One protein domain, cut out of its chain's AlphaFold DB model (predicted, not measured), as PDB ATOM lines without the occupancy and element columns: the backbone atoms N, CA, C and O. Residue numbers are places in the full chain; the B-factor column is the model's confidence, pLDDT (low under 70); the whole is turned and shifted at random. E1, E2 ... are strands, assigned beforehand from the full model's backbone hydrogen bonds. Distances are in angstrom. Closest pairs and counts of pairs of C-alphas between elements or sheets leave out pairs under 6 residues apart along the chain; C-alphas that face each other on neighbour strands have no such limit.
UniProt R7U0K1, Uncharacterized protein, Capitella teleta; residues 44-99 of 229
ATOM      1  N   LYS A  44      14.854 -46.401 -20.692       63.69
ATOM      2  CA  LYS A  44      13.591 -45.765 -21.095       63.69
ATOM      3  C   LYS A  44      13.789 -44.740 -22.208       63.69
ATOM      4  O   LYS A  44      14.757 -43.983 -22.183       63.69
ATOM      5  N   CYS A  45      12.841 -44.695 -23.135       75.06
ATOM      6  CA  CYS A  45      12.779 -43.712 -24.213       75.06
ATOM      7  C   CYS A  45      11.368 -43.159 -24.394       75.06
ATOM      8  O   CYS A  45      10.390 -43.747 -23.937       75.06
ATOM      9  N   SER A  46      11.279 -41.973 -25.000       73.25
ATOM     10  CA  SER A  46      10.019 -41.228 -25.105       73.25
ATOM     11  C   SER A  46       9.147 -41.694 -26.268       73.25
ATOM     12  O   SER A  46       7.939 -41.806 -26.100       73.25
ATOM     13  N   ASN A  47       9.759 -41.973 -27.420       78.56
ATOM     14  CA  ASN A  47       9.073 -42.420 -28.626       78.56
ATOM     15  C   ASN A  47       9.677 -43.742 -29.097       78.56
ATOM     16  O   ASN A  47      10.853 -44.020 -28.853       78.56
ATOM     17  N   ASP A  48       8.861 -44.528 -29.787       82.56
ATOM     18  CA  ASP A  48       9.311 -45.747 -30.441       82.56
ATOM     19  C   ASP A  48      10.097 -45.404 -31.710       82.56
ATOM     20  O   ASP A  48       9.783 -44.440 -32.415       82.56
ATOM     21  N   GLY A  49      11.129 -46.194 -31.999       85.56
ATOM     22  CA  GLY A  49      11.984 -45.977 -33.161       85.56
ATOM     23  C   GLY A  49      13.417 -46.453 -32.969       85.56
ATOM     24  O   GLY A  49      13.767 -47.071 -31.963       85.56
ATOM     25  N   PHE A  50      14.245 -46.150 -33.965       85.56
ATOM     26  CA  PHE A  50      15.669 -46.457 -33.971       85.56
ATOM     27  C   PHE A  50      16.480 -45.180 -33.792       85.56
ATOM     28  O   PHE A  50      16.206 -44.160 -34.435       85.56
ATOM     29  N   TYR A  51      17.487 -45.256 -32.930       83.19
ATOM     30  CA  TYR A  51      18.308 -44.126 -32.531       83.19
ATOM     31  C   TYR A  51      19.792 -44.477 -32.586       83.19
ATOM     32  O   TYR A  51      20.209 -45.572 -32.202       83.19
ATOM     33  N   TYR A  52      20.593 -43.503 -33.013       84.88
ATOM     34  CA  TYR A  52      22.047 -43.585 -32.960       84.88
ATOM     35  C   TYR A  52      22.535 -43.573 -31.504       84.88
ATOM     36  O   TYR A  52      22.141 -42.695 -30.729       84.88
ATOM     37  N   ASN A  53      23.422 -44.507 -31.148       83.69
ATOM     38  CA  ASN A  53      24.099 -44.526 -29.849       83.69
ATOM     39  C   ASN A  53      25.595 -44.226 -29.998       83.69
ATOM     40  O   ASN A  53      26.075 -43.191 -29.530       83.69
ATOM     41  N   ASP A  54      26.305 -45.106 -30.698       81.94
ATOM     42  CA  ASP A  54      27.713 -44.960 -31.061       81.94
ATOM     43  C   ASP A  54      27.974 -45.576 -32.444       81.94
ATOM     44  O   ASP A  54      27.041 -45.992 -33.125       81.94
ATOM     45  N   GLU A  55      29.232 -45.616 -32.886       87.81
ATOM     46  CA  GLU A  55      29.581 -46.180 -34.197       87.81
ATOM     47  C   GLU A  55      29.250 -47.678 -34.304       87.81
ATOM     48  O   GLU A  55      29.009 -48.177 -35.391       87.81
ATOM     49  N   SER A  56      29.218 -48.413 -33.198       84.56
ATOM     50  CA  SER A  56      29.100 -49.875 -33.174       84.56
ATOM     51  C   SER A  56      27.749 -50.395 -32.688       84.56
ATOM     52  O   SER A  56      27.528 -51.605 -32.690       84.56
ATOM     53  N   THR A  57      26.853 -49.521 -32.230       83.06
ATOM     54  CA  THR A  57      25.592 -49.913 -31.600       83.06
ATOM     55  C   THR A  57      24.446 -48.973 -31.956       83.06
ATOM     56  O   THR A  57      24.613 -47.768 -32.159       83.06
ATOM     57  N   ILE A  58      23.244 -49.542 -31.976       85.19
ATOM     58  CA  ILE A  58      21.977 -48.837 -32.158       85.19
ATOM     59  C   ILE A  58      21.105 -48.998 -30.919       85.19
ATOM     60  O   ILE A  58      21.189 -50.000 -30.204       85.19
ATOM     61  N   VAL A  59      20.229 -48.028 -30.681       85.62
ATOM     62  CA  VAL A  59      19.175 -48.125 -29.670       85.62
ATOM     63  C   VAL A  59      17.841 -48.341 -30.368       85.62
ATOM     64  O   VAL A  59      17.403 -47.519 -31.171       85.62
ATOM     65  N   ILE A  60      17.187 -49.445 -30.029       85.94
ATOM     66  CA  ILE A  60      15.837 -49.790 -30.456       85.94
ATOM     67  C   ILE A  60      14.889 -49.455 -29.317       85.94
ATOM     68  O   ILE A  60      15.024 -49.968 -28.207       85.94
ATOM     69  N   CYS A  61      13.917 -48.610 -29.605       85.81
ATOM     70  CA  CYS A  61      12.921 -48.168 -28.656       85.81
ATOM     71  C   CYS A  61      11.550 -48.714 -29.003       85.81
ATOM     72  O   CYS A  61      11.049 -48.486 -30.103       85.81
ATOM     73  N   SER A  62      10.956 -49.433 -28.055       83.81
ATOM     74  CA  SER A  62       9.616 -49.996 -28.195       83.81
ATOM     75  C   SER A  62       8.859 -49.948 -26.873       83.81
ATOM     76  O   SER A  62       9.366 -50.384 -25.834       83.81
ATOM     77  N   ASN A  63       7.638 -49.408 -26.904       83.00
ATOM     78  CA  ASN A  63       6.805 -49.154 -25.729       83.00
ATOM     79  C   ASN A  63       7.567 -48.420 -24.615       83.00
ATOM     80  O   ASN A  63       7.475 -48.756 -23.428       83.00
ATOM     81  N   GLY A  64       8.381 -47.446 -25.023       77.81
ATOM     82  CA  GLY A  64       9.223 -46.656 -24.133       77.81
ATOM     83  C   GLY A  64      10.339 -47.432 -23.430       77.81
ATOM     84  O   GLY A  64      10.899 -46.919 -22.464       77.81
ATOM     85  N   ASN A  65      10.672 -48.647 -23.878       75.75
ATOM     86  CA  ASN A  65      11.847 -49.396 -23.433       75.75
ATOM     87  C   ASN A  65      12.946 -49.326 -24.491       75.75
ATOM     88  O   ASN A  65      12.685 -49.564 -25.666       75.75
ATOM     89  N   ALA A  66      14.165 -49.026 -24.056       79.19
ATOM     90  CA  ALA A  66      15.343 -48.948 -24.903       79.19
ATOM     91  C   ALA A  66      16.150 -50.249 -24.823       79.19
ATOM     92  O   ALA A  66      16.512 -50.714 -23.738       79.19
ATOM     93  N   HIS A  67      16.475 -50.792 -25.989       79.44
ATOM     94  CA  HIS A  67      17.277 -51.988 -26.192       79.44
ATOM     95  C   HIS A  67      18.504 -51.624 -27.022       79.44
ATOM     96  O   HIS A  67      18.369 -51.077 -28.111       79.44
ATOM     97  N   ILE A  68      19.700 -51.912 -26.514       83.62
ATOM     98  CA  ILE A  68      20.943 -51.668 -27.253       83.62
ATOM     99  C   ILE A  68      21.271 -52.921 -28.054       83.62
ATOM    100  O   ILE A  68      21.411 -54.000 -27.476       83.62
ATOM    101  N   GLN A  69      21.410 -52.766 -29.364       83.88
ATOM    102  CA  GLN A  69      21.817 -53.831 -30.268       83.88
ATOM    103  C   GLN A  69      23.154 -53.455 -30.920       83.88
ATOM    104  O   GLN A  69      23.270 -52.359 -31.473       83.88
ATOM    105  N   PRO A  70      24.175 -54.321 -30.857       87.25
ATOM    106  CA  PRO A  70      25.410 -54.103 -31.592       87.25
ATOM    107  C   PRO A  70      25.206 -54.318 -33.094       87.25
ATOM    108  O   PRO A  70      24.387 -55.141 -33.513       87.25
ATOM    109  N   CYS A  71      25.991 -53.608 -33.896       86.56
ATOM    110  CA  CYS A  71      26.156 -53.905 -35.310       86.56
ATOM    111  C   CYS A  71      26.803 -55.280 -35.499       86.56
ATOM    112  O   CYS A  71      27.532 -55.780 -34.634       86.56
ATOM    113  N   ALA A  72      26.535 -55.899 -36.648       87.06
ATOM    114  CA  ALA A  72      27.188 -57.147 -37.005       87.06
ATOM    115  C   ALA A  72      28.711 -56.930 -37.116       87.06
ATOM    116  O   ALA A  72      29.143 -55.860 -37.562       87.06
ATOM    117  N   PRO A  73      29.541 -57.924 -36.755       87.19
ATOM    118  CA  PRO A  73      30.977 -57.854 -37.004       87.19
ATOM    119  C   PRO A  73      31.261 -57.532 -38.474       87.19
ATOM    120  O   PRO A  73      30.660 -58.127 -39.365       87.19
ATOM    121  N   GLY A  74      32.167 -56.587 -38.723       85.75
ATOM    122  CA  GLY A  74      32.442 -56.107 -40.079       85.75
ATOM    123  C   GLY A  74      31.493 -55.006 -40.563       85.75
ATOM    124  O   GLY A  74      31.611 -54.592 -41.707       85.75
ATOM    125  N   SER A  75      30.598 -54.493 -39.713       87.56
ATOM    126  CA  SER A  75      29.760 -53.330 -40.019       87.56
ATOM    127  C   SER A  75      29.795 -52.287 -38.905       87.56
ATOM    128  O   SER A  75      30.052 -52.617 -37.742       87.56
ATOM    129  N   LYS A  76      29.536 -51.025 -39.251       91.12
ATOM    130  CA  LYS A  76      29.362 -49.935 -38.284       91.12
ATOM    131  C   LYS A  76      28.385 -48.882 -38.799       91.12
ATOM    132  O   LYS A  76      28.087 -48.835 -39.986       91.12
ATOM    133  N   ASN A  77      27.879 -48.050 -37.903       88.44
ATOM    134  CA  ASN A  77      27.102 -46.873 -38.259       88.44
ATOM    135  C   ASN A  77      27.985 -45.849 -38.975       88.44
ATOM    136  O   ASN A  77      29.173 -45.694 -38.661       88.44
ATOM    137  N   SER A  78      27.369 -45.094 -39.877       87.50
ATOM    138  CA  SER A  78      27.920 -43.854 -40.406       87.50
ATOM    139  C   SER A  78      28.357 -42.886 -39.295       87.50
ATOM    140  O   SER A  78      27.977 -43.000 -38.125       87.50
ATOM    141  N   ALA A  79      29.189 -41.902 -39.650       81.62
ATOM    142  CA  ALA A  79      29.651 -40.911 -38.683       81.62
ATOM    143  C   ALA A  79      28.461 -40.191 -38.029       81.62
ATOM    144  O   ALA A  79      27.452 -39.914 -38.674       81.62
ATOM    145  N   LYS A  80      28.604 -39.822 -36.753       76.88
ATOM    146  CA  LYS A  80      27.563 -39.140 -35.963       76.88
ATOM    147  C   LYS A  80      26.914 -37.943 -36.675       76.88
ATOM    148  O   LYS A  80      25.758 -37.637 -36.413       76.88
ATOM    149  N   GLU A  81      27.655 -37.259 -37.541       81.00
ATOM    150  CA  GLU A  81      27.193 -36.105 -38.326       81.00
ATOM    151  C   GLU A  81      26.060 -36.445 -39.309       81.00
ATOM    152  O   GLU A  81      25.274 -35.566 -39.646       81.00
ATOM    153  N   HIS A  82      25.923 -37.715 -39.704       79.19
ATOM    154  CA  HIS A  82      24.814 -38.212 -40.523       79.19
ATOM    155  C   HIS A  82      23.503 -38.366 -39.742       79.19
ATOM    156  O   HIS A  82      22.459 -38.601 -40.347       79.19
ATOM    157  N   TYR A  83      23.539 -38.214 -38.413       80.12
ATOM    158  CA  TYR A  83      22.381 -38.383 -37.549       80.12
ATOM    159  C   TYR A  83      22.047 -37.087 -36.803       80.12
ATOM    160  O   TYR A  83      22.766 -36.603 -35.926       80.12
ATOM    161  N   GLU A  84      20.877 -36.547 -37.106       75.19
ATOM    162  CA  GLU A  84      20.218 -35.494 -36.350       75.19
ATOM    163  C   GLU A  84      19.644 -36.005 -35.022       75.19
ATOM    164  O   GLU A  84      19.042 -37.082 -34.929       75.19
ATOM    165  N   LYS A  85      19.804 -35.184 -33.979       66.56
ATOM    166  CA  LYS A  85      19.288 -35.466 -32.637       66.56
ATOM    167  C   LYS A  85      17.767 -35.360 -32.603       66.56
ATOM    168  O   LYS A  85      17.206 -34.358 -33.029       66.56
ATOM    169  N   GLY A  86      17.121 -36.340 -31.971       66.88
ATOM    170  CA  GLY A  86      15.666 -36.360 -31.787       66.88
ATOM    171  C   GLY A  86      14.889 -36.874 -33.002       66.88
ATOM    172  O   GLY A  86      13.672 -37.011 -32.916       66.88
ATOM    173  N   THR A  87      15.583 -37.204 -34.090       63.41
ATOM    174  CA  THR A  87      15.007 -37.827 -35.283       63.41
ATOM    175  C   THR A  87      15.020 -39.348 -35.135       63.41
ATOM    176  O   THR A  87      15.947 -39.924 -34.563       63.41
ATOM    177  N   THR A  88      13.968 -39.997 -35.629       74.06
ATOM    178  CA  THR A  88      13.879 -41.457 -35.747       74.06
ATOM    179  C   THR A  88      14.288 -41.880 -37.148       74.06
ATOM    180  O   THR A  88      13.827 -41.282 -38.120       74.06
ATOM    181  N   TYR A  89      15.073 -42.945 -37.252       82.56
ATOM    182  CA  TYR A  89      15.544 -43.484 -38.529       82.56
ATOM    183  C   TYR A  89      14.939 -44.857 -38.810       82.56
ATOM    184  O   TYR A  89      14.323 -45.472 -37.933       82.56
ATOM    185  N   ALA A  90      15.109 -45.349 -40.034       86.00
ATOM    186  CA  ALA A  90      14.839 -46.742 -40.346       86.00
ATOM    187  C   ALA A  90      16.030 -47.612 -39.919       86.00
ATOM    188  O   ALA A  90      17.175 -47.174 -39.920       86.00
ATOM    189  N   TYR A  91      15.772 -48.884 -39.614       84.19
ATOM    190  CA  TYR A  91      16.822 -49.843 -39.249       84.19
ATOM    191  C   TYR A  91      17.957 -49.929 -40.288       84.19
ATOM    192  O   TYR A  91      19.117 -50.065 -39.925       84.19
ATOM    193  N   ARG A  92      17.624 -49.801 -41.579       86.50
ATOM    194  CA  ARG A  92      18.587 -49.840 -42.695       86.50
ATOM    195  C   ARG A  92      19.539 -48.641 -42.763       86.50
ATOM    196  O   ARG A  92      20.478 -48.685 -43.544       86.50
ATOM    197  N   ASP A  93      19.263 -47.578 -42.009       86.31
ATOM    198  CA  ASP A  93      20.092 -46.368 -41.972       86.31
ATOM    199  C   ASP A  93      21.242 -46.507 -40.949       86.31
ATOM    200  O   ASP A  93      21.976 -45.555 -40.685       86.31
ATOM    201  N   PHE A  94      21.369 -47.685 -40.333       89.88
ATOM    202  CA  PHE A  94      22.385 -48.037 -39.352       89.88
ATOM    203  C   PHE A  94      23.162 -49.273 -39.792       89.88
ATOM    204  O   PHE A  94      22.673 -50.083 -40.580       89.88
ATOM    205  N   CYS A  95      24.353 -49.443 -39.218       92.00
ATOM    206  CA  CYS A  95      25.295 -50.503 -39.565       92.00
ATOM    207  C   CYS A  95      25.561 -50.551 -41.083       92.00
ATOM    208  O   CYS A  95      25.712 -51.618 -41.671       92.00
ATOM    209  N   ASP A  96      25.555 -49.372 -41.704       89.12
ATOM    210  CA  ASP A  96      25.570 -49.133 -43.142       89.12
ATOM    211  C   ASP A  96      26.986 -49.102 -43.731       89.12
ATOM    212  O   ASP A  96      27.168 -49.280 -44.935       89.12
ATOM    213  N   VAL A  97      28.003 -48.923 -42.887       87.00
ATOM    214  CA  VAL A  97      29.409 -48.949 -43.291       87.00
ATOM    215  C   VAL A  97      29.923 -50.383 -43.245       87.00
ATOM    216  O   VAL A  97      29.940 -50.997 -42.177       87.00
ATOM    217  N   ASN A  98      30.388 -50.901 -44.386       85.81
ATOM    218  CA  ASN A  98      31.063 -52.193 -44.481       85.81
ATOM    219  C   ASN A  98      32.556 -52.048 -44.156       85.81
ATOM    220  O   ASN A  98      33.343 -51.557 -44.959       85.81
ATOM    221  N   LEU A  99      32.963 -52.546 -42.993       78.62
ATOM    222  CA  LEU A  99      34.356 -52.527 -42.566       78.62
ATOM    223  C   LEU A  99      35.218 -53.554 -43.314       78.62
ATOM    224  O   LEU A  99      36.435 -53.400 -43.354       78.62
TER     225      LEU A  99
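AT A GLANCE: This is residues 44 to 99 of the 229 residues of an uncharacterized protein of Capitella teleta (UniProt R7U0K1). This domain has little regular structure: a small ribbon of three antiparallel strands, and a long stretch without a named element, residues 71 to 99, that makes a wide loop and folds back on itself where residues 97 to 98 pair with residues 75 to 76. The printed part has 56 residues, with E1, E2 and E3 in chain order and no named helix. The class is all strand, though named elements hold only 18 residues. It is compact, with a radius of gyration of the C-alphas of 10.8 A, and spans 32 by 21 by 16 A.

IN THESE COORDINATES: E1, residues 49 to 54, begins at C-alpha 49 (11.984, -45.977, -33.161) and is 15.9 A long. E2, residues 57 to 62, measures 16.3 A. E3, residues 65 to 70, measures 16.5 A and ends at C-alpha 70 (25.410, -54.103, -31.592).

HOW THE PARTS SIT: The strands form a meander, each the antiparallel neighbour of the one before, with E1 and E3 as edge strands. The hairpin E1 and E2 has N 51 and O 59 at 2.9 A, within hydrogen-bond range. The hairpin E2 and E3 has N 60 and O 67 at 2.8 A, also within range.

THE WHOLE: The C-alphas of Asn 63 and Leu 99 are farthest apart, 32.5 A. The printed part has no cut, and both links are tight. Residues 44 and 85 to 87 have pLDDT under 70.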